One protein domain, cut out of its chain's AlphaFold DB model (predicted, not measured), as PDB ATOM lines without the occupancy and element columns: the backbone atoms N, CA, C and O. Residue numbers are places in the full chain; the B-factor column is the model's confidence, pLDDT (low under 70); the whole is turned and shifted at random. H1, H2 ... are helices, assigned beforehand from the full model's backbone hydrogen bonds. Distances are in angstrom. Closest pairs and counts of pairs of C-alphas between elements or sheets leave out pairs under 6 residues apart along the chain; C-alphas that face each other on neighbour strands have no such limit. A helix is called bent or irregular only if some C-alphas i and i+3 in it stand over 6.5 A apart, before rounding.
ATOM      1  N   ARG A   7     237.012 202.569 399.239       44.56
ATOM      2  CA  ARG A   7     236.282 203.751 398.735       44.56
ATOM      3  C   ARG A   7     237.195 204.847 398.163       44.56
ATOM      4  O   ARG A   7     236.734 205.711 397.425       44.56
ATOM      5  N   THR A   8     238.492 204.825 398.479       45.81
ATOM      6  CA  THR A   8     239.494 205.749 397.912       45.81
ATOM      7  C   THR A   8     239.878 205.398 396.479       45.81
ATOM      8  O   THR A   8     240.231 206.290 395.707       45.81
ATOM      9  N   ASN A   9     239.767 204.125 396.099       38.47
ATOM     10  CA  ASN A   9     240.151 203.681 394.764       38.47
ATOM     11  C   ASN A   9     239.154 204.179 393.709       38.47
ATOM     12  O   ASN A   9     239.576 204.608 392.641       38.47
ATOM     13  N   ASP A  10     237.860 204.259 394.025       49.47
ATOM     14  CA  ASP A  10     236.838 204.744 393.085       49.47
ATOM     15  C   ASP A  10     236.964 206.244 392.772       49.47
ATOM     16  O   ASP A  10     236.659 206.688 391.662       49.47
ATOM     17  N   VAL A  11     237.486 207.040 393.712       47.19
ATOM     18  CA  VAL A  11     237.788 208.465 393.481       47.19
ATOM     19  C   VAL A  11     238.954 208.617 392.497       47.19
ATOM     20  O   VAL A  11     238.945 209.525 391.664       47.19
ATOM     21  N   PHE A  12     239.932 207.709 392.557       39.94
ATOM     22  CA  PHE A  12     241.118 207.717 391.699       39.94
ATOM     23  C   PHE A  12     240.838 207.127 390.303       39.94
ATOM     24  O   PHE A  12     241.298 207.669 389.298       39.94
ATOM     25  N   TRP A  13     240.000 206.089 390.190       32.56
ATOM     26  CA  TRP A  13     239.624 205.490 388.898       32.56
ATOM     27  C   TRP A  13     238.779 206.417 388.003       32.56
ATOM     28  O   TRP A  13     238.848 206.303 386.778       32.56
ATOM     29  N   VAL A  14     238.052 207.392 388.570       47.16
ATOM     30  CA  VAL A  14     237.388 208.463 387.794       47.16
ATOM     31  C   VAL A  14     238.406 209.416 387.145       47.16
ATOM     32  O   VAL A  14     238.159 209.914 386.045       47.16
ATOM     33  N   PHE A  15     239.570 209.638 387.764       45.75
ATOM     34  CA  PHE A  15     240.639 210.451 387.168       45.75
ATOM     35  C   PHE A  15     241.322 209.752 385.984       45.75
ATOM     36  O   PHE A  15     241.744 210.426 385.046       45.75
ATOM     37  N   GLN A  16     241.393 208.419 385.986       43.09
ATOM     38  CA  GLN A  16     242.224 207.671 385.035       43.09
ATOM     39  C   GLN A  16     241.525 207.313 383.709       43.09
ATOM     40  O   GLN A  16     242.196 206.937 382.750       43.09
ATOM     41  N   LYS A  17     240.193 207.446 383.611       43.31
ATOM     42  CA  LYS A  17     239.419 207.024 382.424       43.31
ATOM     43  C   LYS A  17     238.541 208.131 381.830       43.31
ATOM     44  O   LYS A  17     237.386 207.892 381.485       43.31
ATOM     45  N   THR A  18     239.065 209.351 381.713       50.47
ATOM     46  CA  THR A  18     238.323 210.467 381.102       50.47
ATOM     47  C   THR A  18     238.896 210.833 379.732       50.47
ATOM     48  O   THR A  18     239.938 211.473 379.631       50.47
ATOM     49  N   THR A  19     238.188 210.464 378.664       57.66
ATOM     50  CA  THR A  19     238.423 210.977 377.303       57.66
ATOM     51  C   THR A  19     238.231 212.499 377.286       57.66
ATOM     52  O   THR A  19     237.320 213.007 377.942       57.66
ATOM     53  N   VAL A  20     239.033 213.240 376.511       60.25
ATOM     54  CA  VAL A  20     239.021 214.722 376.452       60.25
ATOM     55  C   VAL A  20     237.603 215.296 376.275       60.25
ATOM     56  O   VAL A  20     237.226 216.265 376.927       60.25
ATOM     57  N   HIS A  21     236.764 214.630 375.477       54.97
ATOM     58  CA  HIS A  21     235.371 215.017 375.233       54.97
ATOM     59  C   HIS A  21     234.474 214.914 376.487       54.97
ATOM     60  O   HIS A  21     233.646 215.786 376.751       54.97
ATOM     61  N   SER A  22     234.662 213.875 377.305       61.41
ATOM     62  CA  SER A  22     233.944 213.698 378.574       61.41
ATOM     63  C   SER A  22     234.450 214.653 379.657       61.41
ATOM     64  O   SER A  22     233.663 215.076 380.507       61.41
ATOM     65  N   ALA A  23     235.727 215.054 379.608       62.16
ATOM     66  CA  ALA A  23     236.277 216.073 380.502       62.16
ATOM     67  C   ALA A  23     235.623 217.440 380.254       62.16
ATOM     68  O   ALA A  23     235.162 218.076 381.200       62.16
ATOM     69  N   VAL A  24     235.500 217.861 378.989       66.00
ATOM     70  CA  VAL A  24     234.882 219.149 378.621       66.00
ATOM     71  C   VAL A  24     233.430 219.232 379.102       66.00
ATOM     72  O   VAL A  24     233.035 220.229 379.702       66.00
ATOM     73  N   ILE A  25     232.644 218.166 378.932       68.31
ATOM     74  CA  ILE A  25     231.242 218.129 379.384       68.31
ATOM     75  C   ILE A  25     231.145 218.123 380.920       68.31
ATOM     76  O   ILE A  25     230.254 218.749 381.495       68.31
ATOM     77  N   THR A  26     232.075 217.449 381.603       71.94
ATOM     78  CA  THR A  26     232.070 217.337 383.072       71.94
ATOM     79  C   THR A  26     232.503 218.637 383.757       71.94
ATOM     80  O   THR A  26     231.909 219.023 384.762       71.94
ATOM     81  N   TYR A  27     233.503 219.334 383.213       79.75
ATOM     82  CA  TYR A  27     234.038 220.576 383.784       79.75
ATOM     83  C   TYR A  27     233.421 221.852 383.192       79.75
ATOM     84  O   TYR A  27     233.589 222.925 383.769       79.75
ATOM     85  N   GLY A  28     232.648 221.755 382.107       80.94
ATOM     86  CA  GLY A  28     232.021 222.910 381.459       80.94
ATOM     87  C   GLY A  28     231.076 223.689 382.377       80.94
ATOM     88  O   GLY A  28     231.176 224.910 382.461       80.94
ATOM     89  N   ILE A  29     230.212 222.999 383.132       81.81
ATOM     90  CA  ILE A  29     229.286 223.651 384.077       81.81
ATOM     91  C   ILE A  29     230.052 224.431 385.163       81.81
ATOM     92  O   ILE A  29     229.764 225.617 385.338       81.81
ATOM     93  N   PRO A  30     231.058 223.840 385.845       84.12
ATOM     94  CA  PRO A  30     231.919 224.586 386.753       84.12
ATOM     95  C   PRO A  30     232.609 225.808 386.158       84.12
ATOM     96  O   PRO A  30     232.645 226.858 386.796       84.12
ATOM     97  N   VAL A  31     233.137 225.688 384.938       85.94
ATOM     98  CA  VAL A  31     233.842 226.780 384.258       85.94
ATOM     99  C   VAL A  31     232.892 227.934 383.952       85.94
ATOM    100  O   VAL A  31     233.202 229.081 384.278       85.94
ATOM    101  N   ILE A  32     231.716 227.649 383.383       86.56
ATOM    102  CA  ILE A  32     230.702 228.668 383.075       86.56
ATOM    103  C   ILE A  32     230.273 229.376 384.358       86.56
ATOM    104  O   ILE A  32     230.286 230.604 384.441       86.56
ATOM    105  N   PHE A  33     229.945 228.598 385.387       85.62
ATOM    106  CA  PHE A  33     229.499 229.136 386.662       85.62
ATOM    107  C   PHE A  33     230.571 229.999 387.346       85.62
ATOM    108  O   PHE A  33     230.268 231.093 387.829       85.62
ATOM    109  N   SER A  34     231.832 229.557 387.340       85.88
ATOM    110  CA  SER A  34     232.945 230.339 387.887       85.88
ATOM    111  C   SER A  34     233.181 231.631 387.100       85.88
ATOM    112  O   SER A  34     233.359 232.699 387.687       85.88
ATOM    113  N   THR A  35     233.083 231.565 385.770       85.50
ATOM    114  CA  THR A  35     233.222 232.738 384.895       85.50
ATOM    115  C   THR A  35     232.154 233.787 385.208       85.50
ATOM    116  O   THR A  35     232.472 234.968 385.339       85.50
ATOM    117  N   ILE A  36     230.901 233.366 385.421       86.94
ATOM    118  CA  ILE A  36     229.811 234.257 385.847       86.94
ATOM    119  C   ILE A  36     230.126 234.880 387.216       86.94
ATOM    120  O   ILE A  36     230.023 236.097 387.377       86.94
ATOM    121  N   ASN A  37     230.570 234.079 388.189       84.56
ATOM    122  CA  ASN A  37     230.922 234.571 389.526       84.56
ATOM    123  C   ASN A  37     232.073 235.587 389.533       84.56
ATOM    124  O   ASN A  37     232.120 236.446 390.421       84.56
ATOM    125  N   PHE A  38     232.982 235.508 388.559       84.00
ATOM    126  CA  PHE A  38     234.035 236.499 388.356       84.00
ATOM    127  C   PHE A  38     233.533 237.744 387.610       84.00
ATOM    128  O   PHE A  38     233.839 238.864 388.014       84.00
ATOM    129  N   ALA A  39     232.731 237.581 386.558       84.56
ATOM    130  CA  ALA A  39     232.260 238.690 385.729       84.56
ATOM    131  C   ALA A  39     231.279 239.617 386.465       84.56
ATOM    132  O   ALA A  39     231.397 240.839 386.371       84.56
ATOM    133  N   VAL A  40     230.344 239.057 387.242       83.88
ATOM    134  CA  VAL A  40     229.321 239.815 387.987       83.88
ATOM    135  C   VAL A  40     229.910 240.951 388.839       83.88
ATOM    136  O   VAL A  40     229.519 242.099 388.625       83.88
ATOM    137  N   PRO A  41     230.852 240.714 389.775       80.12
ATOM    138  CA  PRO A  41     231.419 241.793 390.586       80.12
ATOM    139  C   PRO A  41     232.214 242.807 389.752       80.12
ATOM    140  O   PRO A  41     232.240 243.981 390.107       80.12
ATOM    141  N   VAL A  42     232.841 242.392 388.644       81.00
ATOM    142  CA  VAL A  42     233.586 243.303 387.762       81.00
ATOM    143  C   VAL A  42     232.633 244.277 387.074       81.00
ATOM    144  O   VAL A  42     232.860 245.480 387.141       81.00
ATOM    145  N   ILE A  43     231.545 243.781 386.480       82.94
ATOM    146  CA  ILE A  43     230.525 244.612 385.817       82.94
ATOM    147  C   ILE A  43     229.875 245.555 386.833       82.94
ATOM    148  O   ILE A  43     229.764 246.761 386.611       82.94
ATOM    149  N   ILE A  44     229.508 245.015 387.994       81.88
ATOM    150  CA  ILE A  44     228.866 245.770 389.063       81.88
ATOM    151  C   ILE A  44     229.783 246.858 389.640       81.88
ATOM    152  O   ILE A  44     229.289 247.917 390.013       81.88
ATOM    153  N   ASN A  45     231.098 246.659 389.683       76.69
ATOM    154  CA  ASN A  45     232.033 247.702 390.109       76.69
ATOM    155  C   ASN A  45     232.225 248.813 389.061       76.69
ATOM    156  O   ASN A  45     232.710 249.886 389.412       76.69
ATOM    157  N   GLN A  46     231.848 248.590 387.798       77.69
ATOM    158  CA  GLN A  46     231.900 249.618 386.750       77.69
ATOM    159  C   GLN A  46     230.620 250.460 386.688       77.69
ATOM    160  O   GLN A  46     230.694 251.636 386.343       77.69
ATOM    161  N   LEU A  47     229.466 249.897 387.075       80.25
ATOM    162  CA  LEU A  47     228.163 250.582 387.062       80.25
ATOM    163  C   LEU A  47     228.137 251.967 387.745       80.25
ATOM    164  O   LEU A  47     227.505 252.869 387.200       80.25
ATOM    165  N   PRO A  48     228.816 252.198 388.889       74.81
ATOM    166  CA  PRO A  48     228.812 253.504 389.539       74.81
ATOM    167  C   PRO A  48     229.455 254.619 388.716       74.81
ATOM    168  O   PRO A  48     229.274 255.781 389.044       74.81
ATOM    169  N   ARG A  49     230.204 254.297 387.651       69.88
ATOM    170  CA  ARG A  49     230.699 255.307 386.702       69.88
ATOM    171  C   ARG A  49     229.576 255.909 385.860       69.88
ATOM    172  O   ARG A  49     229.749 256.992 385.318       69.88
ATOM    173  N   CYS A  50     228.458 255.198 385.730       75.50
ATOM    174  CA  CYS A  50     227.279 255.632 384.988       75.50
ATOM    175  C   CYS A  50     226.206 256.230 385.909       75.50
ATOM    176  O   CYS A  50     225.412 257.061 385.477       75.50
ATOM    177  N   GLU A  51     226.171 255.809 387.173       76.12
ATOM    178  CA  GLU A  51     225.237 256.318 388.174       76.12
ATOM    179  C   GLU A  51     225.864 257.527 388.889       76.12
ATOM    180  O   GLU A  51     226.807 257.385 389.666       76.12
ATOM    181  N   ASN A  52     225.348 258.735 388.636       71.31
ATOM    182  CA  ASN A  52     225.795 259.962 389.304       71.31
ATOM    183  C   ASN A  52     225.379 259.968 390.784       71.31
ATOM    184  O   ASN A  52     224.366 260.555 391.165       71.31
ATOM    185  N   TYR A  53     226.152 259.299 391.637       72.06
ATOM    186  CA  TYR A  53     225.944 259.327 393.082       72.06
ATOM    187  C   TYR A  53     226.580 260.568 393.717       72.06
ATOM    188  O   TYR A  53     227.752 260.869 393.505       72.06
ATOM    189  N   LEU A  54     225.818 261.233 394.587       65.06
ATOM    190  CA  LEU A  54     226.226 262.446 395.309       65.06
ATOM    191  C   LEU A  54     227.304 262.197 396.384       65.06
ATOM    192  O   LEU A  54     228.008 263.123 396.774       65.06
ATOM    193  N   SER A  55     227.441 260.962 396.890       72.06
ATOM    194  CA  SER A  55     228.418 260.617 397.932       72.06
ATOM    195  C   SER A  55     229.044 259.238 397.712       72.06
ATOM    196  O   SER A  55     228.343 258.230 397.624       72.06
ATOM    197  N   GLY A  56     230.381 259.163 397.711       68.75
ATOM    198  CA  GLY A  56     231.130 257.912 397.497       68.75
ATOM    199  C   GLY A  56     230.865 256.813 398.540       68.75
ATOM    200  O   GLY A  56     231.099 255.632 398.282       68.75
ATOM    201  N   LYS A  57     230.325 257.169 399.713       67.62
ATOM    202  CA  LYS A  57     229.964 256.209 400.772       67.62
ATOM    203  C   LYS A  57     228.711 255.403 400.430       67.62
ATOM    204  O   LYS A  57     228.662 254.202 400.708       67.62
ATOM    205  N   ASP A  58     227.720 256.045 399.820       70.69
ATOM    206  CA  ASP A  58     226.463 255.392 399.450       70.69
ATOM    207  C   ASP A  58     226.651 254.517 398.207       70.69
ATOM    208  O   ASP A  58     226.149 253.392 398.175       70.69
ATOM    209  N   VAL A  59     227.513 254.951 397.276       77.81
ATOM    210  CA  VAL A  59     227.999 254.140 396.143       77.81
ATOM    211  C   VAL A  59     228.504 252.783 396.617       77.81
ATOM    212  O   VAL A  59     228.076 251.734 396.128       77.81
ATOM    213  N   LEU A  60     229.433 252.795 397.580       73.81
ATOM    214  CA  LEU A  60     230.094 251.589 398.056       73.81
ATOM    215  C   LEU A  60     229.089 250.640 398.721       73.81
ATOM    216  O   LEU A  60     229.110 249.442 398.448       73.81
ATOM    217  N   ARG A  61     228.174 251.160 399.550       75.75
ATOM    218  CA  ARG A  61     227.161 250.341 400.237       75.75
ATOM    219  C   ARG A  61     226.200 249.679 399.253       75.75
ATOM    220  O   ARG A  61     225.988 248.471 399.348       75.75
ATOM    221  N   VAL A  62     225.651 250.444 398.312       78.94
ATOM    222  CA  VAL A  62     224.718 249.929 397.298       78.94
ATOM    223  C   VAL A  62     225.415 248.903 396.404       78.94
ATOM    224  O   VAL A  62     224.866 247.830 396.149       78.94
ATOM    225  N   THR A  63     226.665 249.170 396.011       80.88
ATOM    226  CA  THR A  63     227.468 248.259 395.182       80.88
ATOM    227  C   THR A  63     227.758 246.937 395.892       80.88
ATOM    228  O   THR A  63     227.606 245.867 395.298       80.88
ATOM    229  N   ILE A  64     228.119 246.979 397.177       79.56
ATOM    230  CA  ILE A  64     228.330 245.776 397.994       79.56
ATOM    231  C   ILE A  64     227.028 244.986 398.128       79.56
ATOM    232  O   ILE A  64     227.031 243.779 397.891       79.56
ATOM    233  N   LEU A  65     225.919 245.651 398.465       81.69
ATOM    234  CA  LEU A  65     224.631 244.997 398.696       81.69
ATOM    235  C   LEU A  65     224.114 244.289 397.437       81.69
ATOM    236  O   LEU A  65     223.762 243.113 397.499       81.69
ATOM    237  N   ARG A  66     224.128 244.957 396.275       86.12
ATOM    238  CA  ARG A  66     223.686 244.333 395.014       86.12
ATOM    239  C   ARG A  66     224.596 243.175 394.598       86.12
ATOM    240  O   ARG A  66     224.103 242.132 394.177       86.12
ATOM    241  N   THR A  67     225.914 243.307 394.792       84.00
ATOM    242  CA  THR A  67     226.870 242.214 394.528       84.00
ATOM    243  C   THR A  67     226.615 241.020 395.443       84.00
ATOM    244  O   THR A  67     226.686 239.874 395.002       84.00
ATOM    245  N   PHE A  68     226.307 241.277 396.714       83.81
ATOM    246  CA  PHE A  68     225.980 240.245 397.688       83.81
ATOM    247  C   PHE A  68     224.724 239.470 397.289       83.81
ATOM    248  O   PHE A  68     224.781 238.248 397.173       83.81
ATOM    249  N   ILE A  69     223.623 240.174 397.005       83.38
ATOM    250  CA  ILE A  69     222.353 239.554 396.603       83.38
ATOM    251  C   ILE A  69     222.558 238.683 395.359       83.38
ATOM    252  O   ILE A  69     222.148 237.526 395.350       83.38
ATOM    253  N   LEU A  70     223.267 239.187 394.343       85.69
ATOM    254  CA  LEU A  70     223.544 238.429 393.119       85.69
ATOM    255  C   LEU A  70     224.356 237.153 393.382       85.69
ATOM    256  O   LEU A  70     224.051 236.104 392.814       85.69
ATOM    257  N   ARG A  71     225.360 237.210 394.265       83.25
ATOM    258  CA  ARG A  71     226.172 236.037 394.629       83.25
ATOM    259  C   ARG A  71     225.363 234.979 395.374       83.25
ATOM    260  O   ARG A  71     225.513 233.796 395.079       83.25
ATOM    261  N   ILE A  72     224.498 235.393 396.298       82.88
ATOM    262  CA  ILE A  72     223.613 234.476 397.026       82.88
ATOM    263  C   ILE A  72     222.571 233.861 396.086       82.88
ATOM    264  O   ILE A  72     222.363 232.649 396.122       82.88
ATOM    265  N   SER A  73     221.984 234.645 395.181       86.25
ATOM    266  CA  SER A  73     221.072 234.125 394.154       86.25
ATOM    267  C   SER A  73     221.757 233.096 393.254       86.25
ATOM    268  O   SER A  73     221.189 232.036 392.990       86.25
ATOM    269  N   ASN A  74     222.997 233.361 392.829       84.81
ATOM    270  CA  ASN A  74     223.754 232.418 392.006       84.81
ATOM    271  C   ASN A  74     224.095 231.126 392.774       84.81
ATOM    272  O   ASN A  74     223.969 230.027 392.236       84.81
ATOM    273  N   LEU A  75     224.462 231.239 394.057       83.56
ATOM    274  CA  LEU A  75     224.657 230.089 394.947       83.56
ATOM    275  C   LEU A  75     223.379 229.238 395.050       83.56
ATOM    276  O   LEU A  75     223.435 228.017 394.925       83.56
ATOM    277  N   PHE A  76     222.223 229.870 395.250       83.75
ATOM    278  CA  PHE A  76     220.954 229.161 395.382       83.75
ATOM    279  C   PHE A  76     220.556 228.449 394.080       83.75
ATOM    280  O   PHE A  76     220.172 227.277 394.100       83.75
ATOM    281  N   ALA A  77     220.729 229.118 392.935       86.19
ATOM    282  CA  ALA A  77     220.499 228.532 391.618       86.19
ATOM    283  C   ALA A  77     221.397 227.310 391.362       86.19
ATOM    284  O   ALA A  77     220.918 226.280 390.880       86.19
ATOM    285  N   LEU A  78     222.678 227.390 391.740       84.38
ATOM    286  CA  LEU A  78     223.613 226.268 391.672       84.38
ATOM    287  C   LEU A  78     223.128 225.084 392.513       84.38
ATOM    288  O   LEU A  78     223.071 223.965 392.005       84.38
ATOM    289  N   ILE A  79     222.770 225.325 393.775       81.81
ATOM    290  CA  ILE A  79     222.307 224.277 394.690       81.81
ATOM    291  C   ILE A  79     221.073 223.574 394.102       81.81
ATOM    292  O   ILE A  79     221.068 222.350 393.981       81.81
ATOM    293  N   ILE A  80     220.066 224.327 393.641       83.06
ATOM    294  CA  ILE A  80     218.871 223.763 392.984       83.06
ATOM    295  C   ILE A  80     219.244 222.952 391.737       83.06
ATOM    296  O   ILE A  80     218.702 221.867 391.520       83.06
ATOM    297  N   SER A  81     220.155 223.465 390.910       84.06
ATOM    298  CA  SER A  81     220.599 222.787 389.689       84.06
ATOM    299  C   SER A  81     221.269 221.443 389.997       84.06
ATOM    300  O   SER A  81     220.925 220.421 389.397       84.06
ATOM    301  N   LEU A  82     222.156 221.409 390.998       79.00
ATOM    302  CA  LEU A  82     222.816 220.185 391.460       79.00
ATOM    303  C   LEU A  82     221.818 219.172 392.029       79.00
ATOM    304  O   LEU A  82     221.921 217.976 391.739       79.00
ATOM    305  N   TYR A  83     220.811 219.642 392.765       76.44
ATOM    306  CA  TYR A  83     219.733 218.785 393.245       76.44
ATOM    307  C   TYR A  83     218.937 218.161 392.105       76.44
ATOM    308  O   TYR A  83     218.792 216.940 392.070       76.44
ATOM    309  N   LYS A  84     218.474 218.968 391.141       78.75
ATOM    310  CA  LYS A  84     217.723 218.471 389.977       78.75
ATOM    311  C   LYS A  84     218.526 217.437 389.188       78.75
ATOM    312  O   LYS A  84     217.999 216.385 388.831       78.75
ATOM    313  N   LYS A  85     219.817 217.701 388.963       75.00
ATOM    314  CA  LYS A  85     220.727 216.775 388.271       75.00
ATOM    315  C   LYS A  85     220.851 215.438 389.009       75.00
ATOM    316  O   LYS A  85     220.925 214.389 388.372       75.00
ATOM    317  N   THR A  86     220.839 215.469 390.338       69.50
ATOM    318  CA  THR A  86     220.986 214.270 391.168       69.50
ATOM    319  C   THR A  86     219.695 213.460 391.262       69.50
ATOM    320  O   THR A  86     219.747 212.239 391.180       69.50
ATOM    321  N   THR A  87     218.521 214.099 391.325       66.62
ATOM    322  CA  THR A  87     217.228 213.385 391.347       66.62
ATOM    323  C   THR A  87     216.938 212.596 390.069       66.62
ATOM    324  O   THR A  87     216.195 211.619 390.105       66.62
ATOM    325  N   VAL A  88     217.521 213.013 388.939       63.19
ATOM    326  CA  VAL A  88     217.376 212.330 387.643       63.19
ATOM    327  C   VAL A  88     218.261 211.081 387.565       63.19
ATOM    328  O   VAL A  88     217.870 210.084 386.961       63.19
ATOM    329  N   LYS A  89     219.428 211.087 388.219       62.56
ATOM    330  CA  LYS A  89     220.305 209.917 388.332       62.56
ATOM    331  C   LYS A  89     219.825 209.007 389.472       62.56
ATOM    332  O   LYS A  89     220.432 208.974 390.536       62.56
ATOM    333  N   LYS A  90     218.729 208.269 389.267       53.53
ATOM    334  CA  LYS A  90     218.305 207.203 390.192       53.53
ATOM    335  C   LYS A  90     219.270 206.012 390.092       53.53
ATOM    336  O   LYS A  90     219.067 205.118 389.278       53.53
ATOM    337  N   GLY A  91     220.338 206.029 390.887       54.38
ATOM    338  CA  GLY A  91     221.126 204.834 391.197       54.38
ATOM    339  C   GLY A  91     220.441 204.025 392.301       54.38
ATOM    340  O   GLY A  91     219.706 204.596 393.101       54.38
ATOM    341  N   GLY A  92     220.643 202.705 392.312       56.44
ATOM    342  CA  GLY A  92     220.083 201.786 393.310       56.44
ATOM    343  C   GLY A  92     220.517 202.069 394.764       56.44
ATOM    344  O   GLY A  92     221.201 203.056 395.026       56.44
ATOM    345  N   PRO A  93     220.154 201.195 395.722       55.56
ATOM    346  CA  PRO A  93     220.330 201.416 397.168       55.56
ATOM    347  C   PRO A  93     221.783 201.618 397.644       55.56
ATOM    348  O   PRO A  93     221.994 202.051 398.770       55.56
ATOM    349  N   GLU A  94     222.784 201.356 396.800       56.78
ATOM    350  CA  GLU A  94     224.207 201.575 397.101       56.78
ATOM    351  C   GLU A  94     224.703 203.000 396.781       56.78
ATOM    352  O   GLU A  94     225.814 203.375 397.161       56.78
ATOM    353  N   TYR A  95     223.900 203.819 396.094       64.50
ATOM    354  CA  TYR A  95     224.303 205.156 395.655       64.50
ATOM    355  C   TYR A  95     223.736 206.229 396.575       64.50
ATOM    356  O   TYR A  95     222.579 206.632 396.453       64.50
ATOM    357  N   CYS A  96     224.578 206.758 397.462       72.44
ATOM    358  CA  CYS A  96     224.155 207.872 398.290       72.44
ATOM    359  C   CYS A  96     224.096 209.181 397.489       72.44
ATOM    360  O   CYS A  96     225.093 209.648 396.927       72.44
ATOM    361  N   VAL A  97     222.931 209.832 397.491       71.31
ATOM    362  CA  VAL A  97     222.736 211.155 396.873       71.31
ATOM    363  C   VAL A  97     223.706 212.186 397.452       71.31
ATOM    364  O   VAL A  97     224.244 213.007 396.708       71.31
ATOM    365  N   GLY A  98     223.985 212.099 398.756       71.25
ATOM    366  CA  GLY A  98     224.951 212.959 399.437       71.25
ATOM    367  C   GLY A  98     226.332 212.906 398.795       71.25
ATOM    368  O   GLY A  98     226.866 213.937 398.389       71.25
ATOM    369  N   THR A  99     226.887 211.707 398.609       72.81
ATOM    370  CA  THR A  99     228.239 211.544 398.059       72.81
ATOM    371  C   THR A  99     228.350 212.036 396.617       72.81
ATOM    372  O   THR A  99     229.366 212.626 396.251       72.81
ATOM    373  N   LEU A 100     227.294 211.875 395.810       74.88
ATOM    374  CA  LEU A 100     227.280 212.370 394.431       74.88
ATOM    375  C   LEU A 100     227.272 213.905 394.378       74.88
ATOM    376  O   LEU A 100     228.028 214.504 393.611       74.88
ATOM    377  N   ILE A 101     226.457 214.545 395.224       77.38
ATOM    378  CA  ILE A 101     226.421 216.009 395.351       77.38
ATOM    379  C   ILE A 101     227.784 216.526 395.823       77.38
ATOM    380  O   ILE A 101     228.306 217.484 395.254       77.38
ATOM    381  N   GLY A 102     228.392 215.861 396.810       76.88
ATOM    382  CA  GLY A 102     229.725 216.194 397.310       76.88
ATOM    383  C   GLY A 102     230.801 216.130 396.223       76.88
ATOM    384  O   GLY A 102     231.627 217.034 396.129       76.88
ATOM    385  N   GLN A 103     230.763 215.117 395.352       77.00
ATOM    386  CA  GLN A 103     231.729 214.970 394.261       77.00
ATOM    387  C   GLN A 103     231.611 216.086 393.210       77.00
ATOM    388  O   GLN A 103     232.625 216.600 392.730       77.00
ATOM    389  N   GLU A 104     230.391 216.483 392.851       80.81
ATOM    390  CA  GLU A 104     230.167 217.573 391.893       80.81
ATOM    391  C   GLU A 104     230.523 218.939 392.506       80.81
ATOM    392  O   GLU A 104     231.166 219.758 391.844       80.81
ATOM    393  N   LEU A 105     230.194 219.163 393.786       81.75
ATOM    394  CA  LEU A 105     230.603 220.359 394.532       81.75
ATOM    395  C   LEU A 105     232.123 220.451 394.692       81.75
ATOM    396  O   LEU A 105     232.684 221.531 394.545       81.75
ATOM    397  N   TYR A 106     232.808 219.336 394.944       82.00
ATOM    398  CA  TYR A 106     234.266 219.296 395.043       82.00
ATOM    399  C   TYR A 106     234.941 219.779 393.751       82.00
ATOM    400  O   TYR A 106     235.782 220.680 393.788       82.00
ATOM    401  N   LYS A 107     234.532 219.235 392.595       82.38
ATOM    402  CA  LYS A 107     235.056 219.659 391.283       82.38
ATOM    403  C   LYS A 107     234.792 221.141 391.043       82.38
ATOM    404  O   LYS A 107     235.677 221.857 390.579       82.38
ATOM    405  N   LEU A 108     233.586 221.597 391.387       85.31
ATOM    406  CA  LEU A 108     233.197 222.996 391.283       85.31
ATOM    407  C   LEU A 108     234.104 223.901 392.119       85.31
ATOM    408  O   LEU A 108     234.609 224.882 391.591       85.31
ATOM    409  N   VAL A 109     234.331 223.569 393.393       84.25
ATOM    410  CA  VAL A 109     235.148 224.367 394.319       84.25
ATOM    411  C   VAL A 109     236.590 224.480 393.834       84.25
ATOM    412  O   VAL A 109     237.158 225.572 393.883       84.25
ATOM    413  N   ILE A 110     237.180 223.391 393.334       83.94
ATOM    414  CA  ILE A 110     238.552 223.418 392.807       83.94
ATOM    415  C   ILE A 110     238.638 224.287 391.559       83.94
ATOM    416  O   ILE A 110     239.455 225.209 391.522       83.94
ATOM    417  N   VAL A 111     237.795 224.019 390.556       87.19
ATOM    418  CA  VAL A 111     237.798 224.789 389.304       87.19
ATOM    419  C   VAL A 111     237.546 226.255 389.604       87.19
ATOM    420  O   VAL A 111     238.293 227.107 389.137       87.19
ATOM    421  N   ASP A 112     236.562 226.556 390.448       87.38
ATOM    422  CA  ASP A 112     236.238 227.925 390.812       87.38
ATOM    423  C   ASP A 112     237.388 228.642 391.527       87.38
ATOM    424  O   ASP A 112     237.684 229.801 391.236       87.38
ATOM    425  N   THR A 113     238.076 227.958 392.439       84.12
ATOM    426  CA  THR A 113     239.211 228.541 393.160       84.12
ATOM    427  C   THR A 113     240.388 228.799 392.228       84.12
ATOM    428  O   THR A 113     240.950 229.894 392.260       84.12
ATOM    429  N   LEU A 114     240.750 227.837 391.377       87.12
ATOM    430  CA  LEU A 114     241.858 227.986 390.432       87.12
ATOM    431  C   LEU A 114     241.568 229.078 389.399       87.12
ATOM    432  O   LEU A 114     242.428 229.915 389.121       87.12
ATOM    433  N   LEU A 115     240.348 229.109 388.865       88.25
ATOM    434  CA  LEU A 115     239.948 230.035 387.812       88.25
ATOM    435  C   LEU A 115     239.814 231.459 388.370       88.25
ATOM    436  O   LEU A 115     240.419 232.379 387.829       88.25
ATOM    437  N   GLN A 116     239.157 231.655 389.520       86.00
ATOM    438  CA  GLN A 116     239.103 232.981 390.148       86.00
ATOM    439  C   GLN A 116     240.489 233.484 390.573       86.00
ATOM    440  O   GLN A 116     240.795 234.654 390.358       86.00
ATOM    441  N   SER A 117     241.336 232.626 391.150       84.00
ATOM    442  CA  SER A 117     242.668 233.041 391.617       84.00
ATOM    443  C   SER A 117     243.599 233.395 390.455       84.00
ATOM    444  O   SER A 117     244.297 234.406 390.515       84.00
ATOM    445  N   SER A 118     243.576 232.610 389.373       86.56
ATOM    446  CA  SER A 118     244.364 232.891 388.164       86.56
ATOM    447  C   SER A 118     243.884 234.150 387.443       86.56
ATOM    448  O   SER A 118     244.705 235.011 387.124       86.56
ATOM    449  N   LEU A 119     242.569 234.318 387.256       87.00
ATOM    450  CA  LEU A 119     242.002 235.529 386.663       87.00
ATOM    451  C   LEU A 119     242.298 236.767 387.507       87.00
ATOM    452  O   LEU A 119     242.656 237.805 386.955       87.00
ATOM    453  N   GLN A 120     242.188 236.672 388.832       84.06
ATOM    454  CA  GLN A 120     242.498 237.784 389.723       84.06
ATOM    455  C   GLN A 120     243.977 238.169 389.650       84.06
ATOM    456  O   GLN A 120     244.296 239.356 389.566       84.06
ATOM    457  N   PHE A 121     244.881 237.190 389.658       83.75
ATOM    458  CA  PHE A 121     246.309 237.448 389.513       83.75
ATOM    459  C   PHE A 121     246.618 238.104 388.161       83.75
ATOM    460  O   PHE A 121     247.278 239.144 388.117       83.75
ATOM    461  N   LEU A 122     246.080 237.558 387.064       85.56
ATOM    462  CA  LEU A 122     246.273 238.102 385.720       85.56
ATOM    463  C   LEU A 122     245.703 239.518 385.597       85.56
ATOM    464  O   LEU A 122     246.394 240.412 385.117       85.56
ATOM    465  N   TYR A 123     244.482 239.746 386.082       83.31
ATOM    466  CA  TYR A 123     243.842 241.061 386.076       83.31
ATOM    467  C   TYR A 123     244.681 242.099 386.828       83.31
ATOM    468  O   TYR A 123     244.923 243.191 386.314       83.31
ATOM    469  N   SER A 124     245.185 241.750 388.014       78.25
ATOM    470  CA  SER A 124     246.037 242.634 388.811       78.25
ATOM    471  C   SER A 124     247.355 242.956 388.111       78.25
ATOM    472  O   SER A 124     247.762 244.117 388.071       78.25
ATOM    473  N   ARG A 125     248.010 241.956 387.507       79.94
ATOM    474  CA  ARG A 125     249.274 242.147 386.779       79.94
ATOM    475  C   ARG A 125     249.076 242.959 385.502       79.94
ATOM    476  O   ARG A 125     249.806 243.925 385.300       79.94
ATOM    477  N   CYS A 126     248.073 242.633 384.689       81.94
ATOM    478  CA  CYS A 126     247.738 243.390 383.483       81.94
ATOM    479  C   CYS A 126     247.362 244.836 383.817       81.94
ATOM    480  O   CYS A 126     247.861 245.758 383.181       81.94
ATOM    481  N   SER A 127     246.544 245.056 384.850       77.06
ATOM    482  CA  SER A 127     246.186 246.411 385.273       77.06
ATOM    483  C   SER A 127     247.395 247.195 385.779       77.06
ATOM    484  O   SER A 127     247.487 248.388 385.506       77.06
ATOM    485  N   TYR A 128     248.312 246.556 386.506       75.38
ATOM    486  CA  TYR A 128     249.535 247.206 386.972       75.38
ATOM    487  C   TYR A 128     250.465 247.573 385.808       75.38
ATOM    488  O   TYR A 128     250.985 248.685 385.767       75.38
ATOM    489  N   LEU A 129     250.636 246.670 384.836       82.00
ATOM    490  CA  LEU A 129     251.448 246.918 383.642       82.00
ATOM    491  C   LEU A 129     250.867 248.034 382.768       82.00
ATOM    492  O   LEU A 129     251.622 248.870 382.280       82.00
ATOM    493  N   TRP A 130     249.543 248.058 382.595       80.25
ATOM    494  CA  TRP A 130     248.863 249.014 381.723       80.25
ATOM    495  C   TRP A 130     248.759 250.410 382.333       80.25
ATOM    496  O   TRP A 130     249.051 251.401 381.675       80.25
ATOM    497  N   THR A 131     248.319 250.511 383.589       73.00
ATOM    498  CA  THR A 131     248.034 251.814 384.203       73.00
ATOM    499  C   THR A 131     249.253 252.381 384.931       73.00
ATOM    500  O   THR A 131     249.302 253.582 385.152       73.00
ATOM    501  N   ARG A 132     250.219 251.546 385.358       72.25
ATOM    502  CA  ARG A 132     251.317 251.881 386.301       72.25
ATOM    503  C   ARG A 132     250.882 252.549 387.616       72.25
ATOM    504  O   ARG A 132     251.708 252.798 388.492       72.25
ATOM    505  N   GLU A 133     249.588 252.772 387.802       68.44
ATOM    506  CA  GLU A 133     248.990 253.301 389.011       68.44
ATOM    507  C   GLU A 133     248.585 252.177 389.959       68.44
ATOM    508  O   GLU A 133     247.972 251.173 389.586       68.44
ATOM    509  N   LYS A 134     248.922 252.375 391.231       63.88
ATOM    510  CA  LYS A 134     248.492 251.507 392.322       63.88
ATOM    511  C   LYS A 134     247.039 251.829 392.681       63.88
ATOM    512  O   LYS A 134     246.731 252.985 392.967       63.88
ATOM    513  N   LYS A 135     246.174 250.814 392.690       64.75
ATOM    514  CA  LYS A 135     244.741 250.934 393.012       64.75
ATOM    515  C   LYS A 135     244.486 250.731 394.506       64.75
ATOM    516  O   LYS A 135     245.230 250.008 395.169       64.75
ATOM    517  N   GLU A 136     243.415 251.322 395.027       66.06
ATOM    518  CA  GLU A 136     242.944 251.037 396.386       66.06
ATOM    519  C   GLU A 136     242.363 249.618 396.475       66.06
ATOM    520  O   GLU A 136     241.629 249.167 395.591       66.06
ATOM    521  N   PHE A 137     242.701 248.894 397.544       69.56
ATOM    522  CA  PHE A 137     242.179 247.550 397.770       69.56
ATOM    523  C   PHE A 137     240.773 247.600 398.376       69.56
ATOM    524  O   PHE A 137     240.579 248.048 399.507       69.56
ATOM    525  N   LEU A 138     239.787 247.073 397.648       69.38
ATOM    526  CA  LEU A 138     238.415 246.936 398.133       69.38
ATOM    527  C   LEU A 138     238.271 245.679 399.002       69.38
ATOM    528  O   LEU A 138     237.865 244.616 398.525       69.38
ATOM    529  N   MET A 139     238.539 245.822 400.303       72.88
ATOM    530  CA  MET A 139     238.389 244.745 401.296       72.88
ATOM    531  C   MET A 139     236.998 244.086 401.248       72.88
ATOM    532  O   MET A 139     236.867 242.868 401.357       72.88
ATOM    533  N   SER A 140     235.950 244.880 401.007       70.25
ATOM    534  CA  SER A 140     234.563 244.412 400.932       70.25
ATOM    535  C   SER A 140     234.341 243.332 399.872       70.25
ATOM    536  O   SER A 140     233.614 242.370 400.110       70.25
ATOM    537  N   SER A 141     234.970 243.469 398.702       73.94
ATOM    538  CA  SER A 141     234.824 242.509 397.604       73.94
ATOM    539  C   SER A 141     235.501 241.177 397.925       73.94
ATOM    540  O   SER A 141     234.953 240.126 397.602       73.94
ATOM    541  N   ALA A 142     236.643 241.206 398.619       78.56
ATOM    542  CA  ALA A 142     237.319 239.999 399.085       78.56
ATOM    543  C   ALA A 142     236.491 239.260 400.148       78.56
ATOM    544  O   ALA A 142     236.314 238.045 400.053       78.56
ATOM    545  N   ILE A 143     235.901 239.987 401.105       78.56
ATOM    546  CA  ILE A 143     235.025 239.404 402.139       78.56
ATOM    547  C   ILE A 143     233.822 238.693 401.501       78.56
ATOM    548  O   ILE A 143     233.510 237.569 401.880       78.56
ATOM    549  N   LEU A 144     233.187 239.289 400.487       77.75
ATOM    550  CA  LEU A 144     232.063 238.668 399.767       77.75
ATOM    551  C   LEU A 144     232.446 237.345 399.081       77.75
ATOM    552  O   LEU A 144     231.626 236.430 398.999       77.75
ATOM    553  N   VAL A 145     233.680 237.227 398.582       79.31
ATOM    554  CA  VAL A 145     234.201 235.967 398.028       79.31
ATOM    555  C   VAL A 145     234.426 234.940 399.132       79.31
ATOM    556  O   VAL A 145     234.067 233.778 398.955       79.31
ATOM    557  N   ILE A 146     234.963 235.356 400.278       81.75
ATOM    558  CA  ILE A 146     235.205 234.469 401.424       81.75
ATOM    559  C   ILE A 146     233.885 233.919 401.973       81.75
ATOM    560  O   ILE A 146     233.755 232.709 402.129       81.75
ATOM    561  N   VAL A 147     232.894 234.784 402.200       81.81
ATOM    562  CA  VAL A 147     231.561 234.399 402.693       81.81
ATOM    563  C   VAL A 147     230.895 233.403 401.741       81.81
ATOM    564  O   VAL A 147     230.367 232.379 402.166       81.81
ATOM    565  N   TYR A 148     231.002 233.647 400.434       81.94
ATOM    566  CA  TYR A 148     230.532 232.721 399.408       81.94
ATOM    567  C   TYR A 148     231.257 231.358 399.441       81.94
ATOM    568  O   TYR A 148     230.615 230.311 399.353       81.94
ATOM    569  N   ARG A 149     232.587 231.337 399.600       80.50
ATOM    570  CA  ARG A 149     233.349 230.080 399.700       80.50
ATOM    571  C   ARG A 149     232.990 229.307 400.967       80.50
ATOM    572  O   ARG A 149     232.802 228.097 400.897       80.50
ATOM    573  N   GLN A 150     232.839 229.991 402.100       82.94
ATOM    574  CA  GLN A 150     232.382 229.367 403.344       82.94
ATOM    575  C   GLN A 150     231.001 228.736 403.160       82.94
ATOM    576  O   GLN A 150     230.823 227.574 403.502       82.94
ATOM    577  N   ALA A 151     230.062 229.431 402.517       82.19
ATOM    578  CA  ALA A 151     228.745 228.888 402.199       82.19
ATOM    579  C   ALA A 151     228.801 227.555 401.424       82.19
ATOM    580  O   ALA A 151     228.106 226.592 401.760       82.19
ATOM    581  N   LEU A 152     229.668 227.468 400.412       79.19
ATOM    582  CA  LEU A 152     229.880 226.234 399.650       79.19
ATOM    583  C   LEU A 152     230.510 225.119 400.489       79.19
ATOM    584  O   LEU A 152     230.092 223.967 400.401       79.19
ATOM    585  N   ILE A 153     231.501 225.446 401.318       81.31
ATOM    586  CA  ILE A 153     232.167 224.457 402.173       81.31
ATOM    587  C   ILE A 153     231.177 223.899 403.192       81.31
ATOM    588  O   ILE A 153     231.115 222.688 403.375       81.31
ATOM    589  N   TRP A 154     230.360 224.750 403.814       79.25
ATOM    590  CA  TRP A 154     229.362 224.333 404.797       79.25
ATOM    591  C   TRP A 154     228.288 223.433 404.182       79.25
ATOM    592  O   TRP A 154     227.965 222.390 404.746       79.25
ATOM    593  N   THR A 155     227.790 223.778 402.992       74.56
ATOM    594  CA  THR A 155     226.831 222.921 402.270       74.56
ATOM    595  C   THR A 155     227.462 221.600 401.812       74.56
ATOM    596  O   THR A 155     226.799 220.568 401.828       74.56
ATOM    597  N   GLY A 156     228.749 221.601 401.459       72.94
ATOM    598  CA  GLY A 156     229.476 220.416 401.005       72.94
ATOM    599  C   GLY A 156     230.008 219.489 402.109       72.94
ATOM    600  O   GLY A 156     230.127 218.285 401.894       72.94
ATOM    601  N   THR A 157     230.302 220.018 403.298       72.31
ATOM    602  CA  THR A 157     230.868 219.261 404.433       72.31
ATOM    603  C   THR A 157     229.937 218.153 404.914       72.31
ATOM    604  O   THR A 157     230.389 217.068 405.268       72.31
ATOM    605  N   LEU A 158     228.627 218.402 404.866       65.31
ATOM    606  CA  LEU A 158     227.593 217.441 405.264       65.31
ATOM    607  C   LEU A 158     227.511 216.232 404.323       65.31
ATOM    608  O   LEU A 158     227.013 215.182 404.711       65.31
ATOM    609  N   ALA A 159     227.990 216.384 403.088       64.38
ATOM    610  CA  ALA A 159     227.982 215.343 402.068       64.38
ATOM    611  C   ALA A 159     229.262 214.490 402.071       64.38
ATOM    612  O   ALA A 159     229.213 213.310 401.721       64.38
ATOM    613  N   CYS A 160     230.414 215.068 402.427       64.12
ATOM    614  CA  CYS A 160     231.681 214.345 402.500       64.12
ATOM    615  C   CYS A 160     232.654 215.034 403.479       64.12
ATOM    616  O   CYS A 160     232.949 216.220 403.299       64.12
ATOM    617  N   PRO A 161     233.244 214.303 404.445       69.38
ATOM    618  CA  PRO A 161     234.161 214.870 405.440       69.38
ATOM    619  C   PRO A 161     235.490 215.379 404.850       69.38
ATOM    620  O   PRO A 161     236.274 216.007 405.553       69.38
ATOM    621  N   VAL A 162     235.750 215.137 403.559       69.31
ATOM    622  CA  VAL A 162     236.962 215.583 402.850       69.31
ATOM    623  C   VAL A 162     236.819 217.010 402.291       69.31
ATOM    624  O   VAL A 162     237.822 217.699 402.093       69.31
ATOM    625  N   LEU A 163     235.591 217.507 402.081       72.25
ATOM    626  CA  LEU A 163     235.361 218.863 401.561       72.25
ATOM    627  C   LEU A 163     235.880 220.004 402.459       72.25
ATOM    628  O   LEU A 163     236.420 220.957 401.894       72.25
ATOM    629  N   PRO A 164     235.788 219.947 403.804       78.69
ATOM    630  CA  PRO A 164     236.389 220.950 404.684       78.69
ATOM    631  C   PRO A 164     237.877 221.165 404.418       78.69
ATOM    632  O   PRO A 164     238.325 222.304 404.333       78.69
ATOM    633  N   LEU A 165     238.637 220.079 404.246       80.12
ATOM    634  CA  LEU A 165     240.085 220.133 404.045       80.12
ATOM    635  C   LEU A 165     240.430 220.864 402.738       80.12
ATOM    636  O   LEU A 165     241.248 221.783 402.717       80.12
ATOM    637  N   VAL A 166     239.749 220.489 401.654       79.88
ATOM    638  CA  VAL A 166     239.916 221.094 400.324       79.88
ATOM    639  C   VAL A 166     239.469 222.556 400.342       79.88
ATOM    640  O   VAL A 166     240.131 223.427 399.775       79.88
ATOM    641  N   GLY A 167     238.365 222.837 401.034       82.94
ATOM    642  CA  GLY A 167     237.841 224.175 401.255       82.94
ATOM    643  C   GLY A 167     238.835 225.085 401.968       82.94
ATOM    644  O   GLY A 167     239.113 226.182 401.487       82.94
ATOM    645  N   SER A 168     239.428 224.613 403.062       82.50
ATOM    646  CA  SER A 168     240.454 225.346 403.805       82.50
ATOM    647  C   SER A 168     241.675 225.645 402.940       82.50
ATOM    648  O   SER A 168     242.102 226.797 402.871       82.50
ATOM    649  N   MET A 169     242.186 224.653 402.203       85.44
ATOM    650  CA  MET A 169     243.292 224.863 401.261       85.44
ATOM    651  C   MET A 169     242.953 225.903 400.188       85.44
ATOM    652  O   MET A 169     243.775 226.757 399.855       85.44
ATOM    653  N   SER A 170     241.720 225.873 399.685       84.94
ATOM    654  CA  SER A 170     241.232 226.810 398.672       84.94
ATOM    655  C   SER A 170     241.142 228.244 399.204       84.94
ATOM    656  O   SER A 170     241.519 229.195 398.516       84.94
ATOM    657  N   VAL A 171     240.678 228.413 400.445       82.81
ATOM    658  CA  VAL A 171     240.609 229.721 401.112       82.81
ATOM    659  C   VAL A 171     242.009 230.267 401.393       82.81
ATOM    660  O   VAL A 171     242.241 231.454 401.168       82.81
ATOM    661  N   LEU A 172     242.953 229.418 401.814       85.69
ATOM    662  CA  LEU A 172     244.351 229.812 402.013       85.69
ATOM    663  C   LEU A 172     245.000 230.282 400.710       85.69
ATOM    664  O   LEU A 172     245.641 231.331 400.693       85.69
ATOM    665  N   LEU A 173     244.793 229.554 399.609       85.88
ATOM    666  CA  LEU A 173     245.302 229.944 398.294       85.88
ATOM    667  C   LEU A 173     244.720 231.294 397.861       85.88
ATOM    668  O   LEU A 173     245.463 232.192 397.463       85.88
ATOM    669  N   PHE A 174     243.404 231.467 397.995       84.25
ATOM    670  CA  PHE A 174     242.746 232.735 397.691       84.25
ATOM    671  C   PHE A 174     243.328 233.881 398.529       84.25
ATOM    672  O   PHE A 174     243.645 234.941 397.990       84.25
ATOM    673  N   PHE A 175     243.512 233.668 399.833       84.38
ATOM    674  CA  PHE A 175     244.119 234.656 400.717       84.38
ATOM    675  C   PHE A 175     245.552 234.995 400.296       84.38
ATOM    676  O   PHE A 175     245.879 236.173 400.197       84.38
ATOM    677  N   ALA A 176     246.377 233.996 399.975       86.25
ATOM    678  CA  ALA A 176     247.756 234.198 399.540       86.25
ATOM    679  C   ALA A 176     247.838 235.049 398.262       86.25
ATOM    680  O   ALA A 176     248.586 236.024 398.218       86.25
ATOM    681  N   VAL A 177     247.014 234.754 397.251       83.94
ATOM    682  CA  VAL A 177     246.973 235.527 395.994       83.94
ATOM    683  C   VAL A 177     246.511 236.966 396.233       83.94
ATOM    684  O   VAL A 177     247.089 237.908 395.679       83.94
ATOM    685  N   ASN A 178     245.493 237.157 397.077       82.31
ATOM    686  CA  ASN A 178     245.023 238.490 397.457       82.31
ATOM    687  C   ASN A 178     246.103 239.262 398.214       82.31
ATOM    688  O   ASN A 178     246.360 240.418 397.892       82.31
ATOM    689  N   TYR A 179     246.770 238.618 399.169       84.44
ATOM    690  CA  TYR A 179     247.852 239.213 399.941       84.44
ATOM    691  C   TYR A 179     249.000 239.667 399.035       84.44
ATOM    692  O   TYR A 179     249.381 240.837 399.073       84.44
ATOM    693  N   SER A 180     249.492 238.794 398.149       81.81
ATOM    694  CA  SER A 180     250.532 239.152 397.179       81.81
ATOM    695  C   SER A 180     250.105 240.324 396.297       81.81
ATOM    696  O   SER A 180     250.874 241.263 396.118       81.81
ATOM    697  N   THR A 181     248.862 240.310 395.808       79.81
ATOM    698  CA  THR A 181     248.302 241.401 394.999       79.81
ATOM    699  C   THR A 181     248.314 242.733 395.751       79.81
ATOM    700  O   THR A 181     248.715 243.751 395.188       79.81
ATOM    701  N   VAL A 182     247.900 242.740 397.021       78.25
ATOM    702  CA  VAL A 182     247.859 243.951 397.853       78.25
ATOM    703  C   VAL A 182     249.259 244.514 398.062       78.25
ATOM    704  O   VAL A 182     249.479 245.705 397.846       78.25
ATOM    705  N   VAL A 183     250.217 243.659 398.421       77.56
ATOM    706  CA  VAL A 183     251.597 244.083 398.686       77.56
ATOM    707  C   VAL A 183     252.255 244.654 397.425       77.56
ATOM    708  O   VAL A 183     252.983 245.643 397.508       77.56
ATOM    709  N   THR A 184     251.986 244.086 396.245       72.25
ATOM    710  CA  THR A 184     252.622 244.541 394.998       72.25
ATOM    711  C   THR A 184     251.915 245.718 394.329       72.25
ATOM    712  O   THR A 184     252.574 246.564 393.724       72.25
ATOM    713  N   SER A 185     250.584 245.768 394.382       69.69
ATOM    714  CA  SER A 185     249.779 246.599 393.476       69.69
ATOM    715  C   SER A 185     248.955 247.683 394.171       69.69
ATOM    716  O   SER A 185     248.376 248.516 393.471       69.69
ATOM    717  N   CYS A 186     248.916 247.733 395.507       69.19
ATOM    718  CA  CYS A 186     248.091 248.701 396.236       69.19
ATOM    719  C   CYS A 186     248.901 249.821 396.907       69.19
ATOM    720  O   CYS A 186     250.051 249.650 397.314       69.19
ATOM    721  N   LYS A 187     248.289 251.009 396.981       67.75
ATOM    722  CA  LYS A 187     248.733 252.134 397.821       67.75
ATOM    723  C   LYS A 187     248.051 252.026 399.191       67.75
ATOM    724  O   LYS A 187     246.954 251.465 399.261       67.75
ATOM    725  N   ARG A 197     231.836 251.342 411.146       52.78
ATOM    726  CA  ARG A 197     230.555 251.190 410.408       52.78
ATOM    727  C   ARG A 197     230.575 250.076 409.358       52.78
ATOM    728  O   ARG A 197     229.549 249.446 409.118       52.78
ATOM    729  N   HIS A 198     231.728 249.811 408.744       60.38
ATOM    730  CA  HIS A 198     231.872 248.696 407.805       60.38
ATOM    731  C   HIS A 198     231.879 247.341 408.522       60.38
ATOM    732  O   HIS A 198     231.295 246.396 408.004       60.38
ATOM    733  N   SER A 199     232.438 247.264 409.736       67.31
ATOM    734  CA  SER A 199     232.408 246.048 410.561       67.31
ATOM    735  C   SER A 199     230.975 245.571 410.826       67.31
ATOM    736  O   SER A 199     230.656 244.417 410.558       67.31
ATOM    737  N   THR A 200     230.062 246.469 411.220       73.31
ATOM    738  CA  THR A 200     228.647 246.118 411.442       73.31
ATOM    739  C   THR A 200     227.950 245.634 410.168       73.31
ATOM    740  O   THR A 200     227.193 244.668 410.223       73.31
ATOM    741  N   LEU A 201     228.220 246.258 409.013       73.12
ATOM    742  CA  LEU A 201     227.671 245.802 407.730       73.12
ATOM    743  C   LEU A 201     228.184 244.404 407.366       73.12
ATOM    744  O   LEU A 201     227.395 243.557 406.962       73.12
ATOM    745  N   PHE A 202     229.482 244.139 407.533       73.62
ATOM    746  CA  PHE A 202     230.052 242.823 407.247       73.62
ATOM    747  C   PHE A 202     229.536 241.745 408.193       73.62
ATOM    748  O   PHE A 202     229.166 240.675 407.721       73.62
ATOM    749  N   ILE A 203     229.462 242.035 409.495       77.62
ATOM    750  CA  ILE A 203     228.882 241.130 410.492       77.62
ATOM    751  C   ILE A 203     227.419 240.841 410.135       77.62
ATOM    752  O   ILE A 203     227.029 239.680 410.093       77.62
ATOM    753  N   GLY A 204     226.631 241.862 409.784       81.06
ATOM    754  CA  GLY A 204     225.248 241.687 409.338       81.06
ATOM    755  C   GLY A 204     225.120 240.803 408.092       81.06
ATOM    756  O   GLY A 204     224.299 239.891 408.074       81.06
ATOM    757  N   LEU A 205     225.962 241.015 407.072       79.19
ATOM    758  CA  LEU A 205     225.994 240.175 405.867       79.19
ATOM    759  C   LEU A 205     226.375 238.724 406.184       79.19
ATOM    760  O   LEU A 205     225.778 237.797 405.634       79.19
ATOM    761  N   LEU A 206     227.339 238.517 407.085       78.12
ATOM    762  CA  LEU A 206     227.725 237.197 407.581       78.12
ATOM    763  C   LEU A 206     226.548 236.504 408.270       78.12
ATOM    764  O   LEU A 206     226.223 235.372 407.917       78.12
ATOM    765  N   THR A 207     225.863 237.203 409.177       82.56
ATOM    766  CA  THR A 207     224.686 236.686 409.886       82.56
ATOM    767  C   THR A 207     223.569 236.310 408.919       82.56
ATOM    768  O   THR A 207     223.038 235.206 408.994       82.56
ATOM    769  N   VAL A 208     223.239 237.186 407.963       83.56
ATOM    770  CA  VAL A 208     222.211 236.909 406.947       83.56
ATOM    771  C   VAL A 208     222.598 235.704 406.092       83.56
ATOM    772  O   VAL A 208     221.763 234.836 405.852       83.56
ATOM    773  N   THR A 209     223.861 235.606 405.669       80.62
ATOM    774  CA  THR A 209     224.333 234.448 404.897       80.62
ATOM    775  C   THR A 209     224.178 233.160 405.696       80.62
ATOM    776  O   THR A 209     223.684 232.171 405.166       80.62
ATOM    777  N   LEU A 210     224.562 233.176 406.973       79.44
ATOM    778  CA  LEU A 210     224.475 232.010 407.843       79.44
ATOM    779  C   LEU A 210     223.020 231.559 408.027       79.44
ATOM    780  O   LEU A 210     222.740 230.375 407.877       79.44
ATOM    781  N   LEU A 211     222.087 232.495 408.241       85.50
ATOM    782  CA  LEU A 211     220.651 232.197 408.317       85.50
ATOM    783  C   LEU A 211     220.103 231.614 407.008       85.50
ATOM    784  O   LEU A 211     219.378 230.623 407.035       85.50
ATOM    785  N   ILE A 212     220.473 232.186 405.858       82.81
ATOM    786  CA  ILE A 212     220.044 231.690 404.542       82.81
ATOM    787  C   ILE A 212     220.560 230.268 404.303       82.81
ATOM    788  O   ILE A 212     219.838 229.446 403.743       82.81
ATOM    789  N   LEU A 213     221.783 229.957 404.742       80.69
ATOM    790  CA  LEU A 213     222.390 228.638 404.565       80.69
ATOM    791  C   LEU A 213     221.758 227.543 405.417       80.69
ATOM    792  O   LEU A 213     221.861 226.376 405.038       80.69
ATOM    793  N   LEU A 214     221.058 227.883 406.500       82.38
ATOM    794  CA  LEU A 214     220.314 226.897 407.287       82.38
ATOM    795  C   LEU A 214     219.265 226.172 406.436       82.38
ATOM    796  O   LEU A 214     219.056 224.980 406.627       82.38
ATOM    797  N   VAL A 215     218.654 226.854 405.463       81.31
ATOM    798  CA  VAL A 215     217.623 226.273 404.588       81.31
ATOM    799  C   VAL A 215     218.176 225.142 403.705       81.31
ATOM    800  O   VAL A 215     217.695 224.014 403.830       81.31
ATOM    801  N   PRO A 216     219.182 225.359 402.828       74.00
ATOM    802  CA  PRO A 216     219.739 224.278 402.027       74.00
ATOM    803  C   PRO A 216     220.387 223.202 402.901       74.00
ATOM    804  O   PRO A 216     220.247 222.029 402.577       74.00
ATOM    805  N   VAL A 217     221.026 223.566 404.019       77.06
ATOM    806  CA  VAL A 217     221.608 222.606 404.974       77.06
ATOM    807  C   VAL A 217     220.543 221.684 405.570       77.06
ATOM    808  O   VAL A 217     220.710 220.466 405.539       77.06
ATOM    809  N   ALA A 218     219.423 222.231 406.047       78.94
ATOM    810  CA  ALA A 218     218.326 221.443 406.602       78.94
ATOM    811  C   ALA A 218     217.725 220.488 405.560       78.94
ATOM    812  O   ALA A 218     217.430 219.335 405.873       78.94
ATOM    813  N   VAL A 219     217.608 220.932 404.302       77.69
ATOM    814  CA  VAL A 219     217.140 220.088 403.192       77.69
ATOM    815  C   VAL A 219     218.117 218.942 402.900       77.69
ATOM    816  O   VAL A 219     217.662 217.815 402.700       77.69
ATOM    817  N   ILE A 220     219.436 219.194 402.911       72.38
ATOM    818  CA  ILE A 220     220.457 218.139 402.747       72.38
ATOM    819  C   ILE A 220     220.298 217.104 403.862       72.38
ATOM    820  O   ILE A 220     220.136 215.918 403.581       72.38
ATOM    821  N   ILE A 221     220.298 217.551 405.121       73.62
ATOM    822  CA  ILE A 221     220.261 216.672 406.296       73.62
ATOM    823  C   ILE A 221     218.985 215.827 406.313       73.62
ATOM    824  O   ILE A 221     219.062 214.610 406.482       73.62
ATOM    825  N   GLY A 222     217.820 216.438 406.072       72.56
ATOM    826  CA  GLY A 222     216.546 215.717 406.039       72.56
ATOM    827  C   GLY A 222     216.512 214.615 404.973       72.56
ATOM    828  O   GLY A 222     215.927 213.554 405.185       72.56
ATOM    829  N   ARG A 223     217.190 214.822 403.838       68.25
ATOM    830  CA  ARG A 223     217.301 213.814 402.775       68.25
ATOM    831  C   ARG A 223     218.337 212.733 403.079       68.25
ATOM    832  O   ARG A 223     218.072 211.581 402.754       68.25
ATOM    833  N   LEU A 224     219.460 213.078 403.712       67.12
ATOM    834  CA  LEU A 224     220.470 212.103 404.147       67.12
ATOM    835  C   LEU A 224     219.876 211.107 405.150       67.12
ATOM    836  O   LEU A 224     219.986 209.899 404.950       67.12
ATOM    837  N   VAL A 225     219.160 211.613 406.161       69.31
ATOM    838  CA  VAL A 225     218.426 210.788 407.137       69.31
ATOM    839  C   VAL A 225     217.373 209.917 406.454       69.31
ATOM    840  O   VAL A 225     217.284 208.727 406.736       69.31
ATOM    841  N   SER A 226     216.608 210.478 405.514       64.38
ATOM    842  CA  SER A 226     215.559 209.737 404.804       64.38
ATOM    843  C   SER A 226     216.090 208.595 403.928       64.38
ATOM    844  O   SER A 226     215.312 207.705 403.594       64.38
ATOM    845  N   GLN A 227     217.358 208.634 403.507       65.44
ATOM    846  CA  GLN A 227     217.959 207.631 402.621       65.44
ATOM    847  C   GLN A 227     218.825 206.598 403.352       65.44
ATOM    848  O   GLN A 227     219.320 205.680 402.707       65.44
ATOM    849  N   GLY A 228     219.005 206.715 404.674       58.25
ATOM    850  CA  GLY A 228     219.779 205.746 405.457       58.25
ATOM    851  C   GLY A 228     221.278 205.714 405.130       58.25
ATOM    852  O   GLY A 228     221.945 204.730 405.432       58.25
TER     853      GLY A 228
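This is residues 7 to 187 and 197 to 228 of the 230 residues of the protein "transmembrane channel-like protein 7" of Lingula unguis (UniProt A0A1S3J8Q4). This is an elongated bundle of long helices, in which H3, H4, H5, H6 and H7 run up and down, each against the one before it in the chain, with H4 and H5 in the middle. The later part of H2 packs on H3 and H4, while short H1 is set off near one end and touches no helix. The printed part has 213 residues with seven named helices, H1 to H7 in that order, and no named strand; its class is all helix. It is compact, with a radius of gyration of the C-alphas of 19.2 A, and spans 61 by 37 by 28 A.

The hub is H4, residues 97 to 131, which touches five helices. H6, residues 163 to 185, runs the same way at a shallow tilt of 5 degrees and touches H4, closest at the C-alphas of Ser 117 and Phe 174, 6.1 A apart. H5, residues 139 to 157, touches H4 with residues 152 to 157 alone, closest at the C-alphas of Gly 102 and Gly 156, 5.6 A apart; the two form a hairpin. H2, residues 20 to 49, touches H4 with residues 27 to 38 alone, at a steep tilt of 50 degrees, closest at the C-alphas of Pro 30 and Leu 108, 5.0 A apart. H2 has a kink of 42 degrees near residue 27 and is irregular, but only just: C-alphas 26 and 29 are 7.0 A apart. H3, residues 56 to 88, forms a hairpin with H2, closest at the C-alphas of Pro 41 and Thr 67, 6.0 A apart. H7, residues 197 to 227, touches H5, closest at the C-alphas of Thr 155 and Val 217, 5.9 A apart. H1, residues 7 to 16, is apart from the other helices. Every O i to N i+4 pair is within hydrogen-bond range in H3, H4, H5 and H6, against 4 of 6 in H1, 20 of 26 in H2 and 25 of 27 in H7.

From first to last C-alpha, H4 measures 49.5 A, H3 48.6 A, H7 46.0 A, H2 42.7 A, H6 32.3 A, H5 26.8 A and H1 15.4 A. C-alpha 7, where H1 begins, is at (236.282, 203.751, 398.735). H4 begins at C-alpha 97, (222.736, 211.155, 396.873), and H7 ends at C-alpha 227, (217.959, 207.631, 402.621).

The C-alphas of Leu 54 and Pro 93 are the two farthest apart, 61.3 A. Residues 188 to 196 are not printed, and C-alphas 187 and 197 are 22.1 A apart across this cut. Of the links that are printed whole, no link is long. The mean pLDDT of the printed part is 74.9; residues under 70 include 7 to 25, 86 to 95 and 223 to 228.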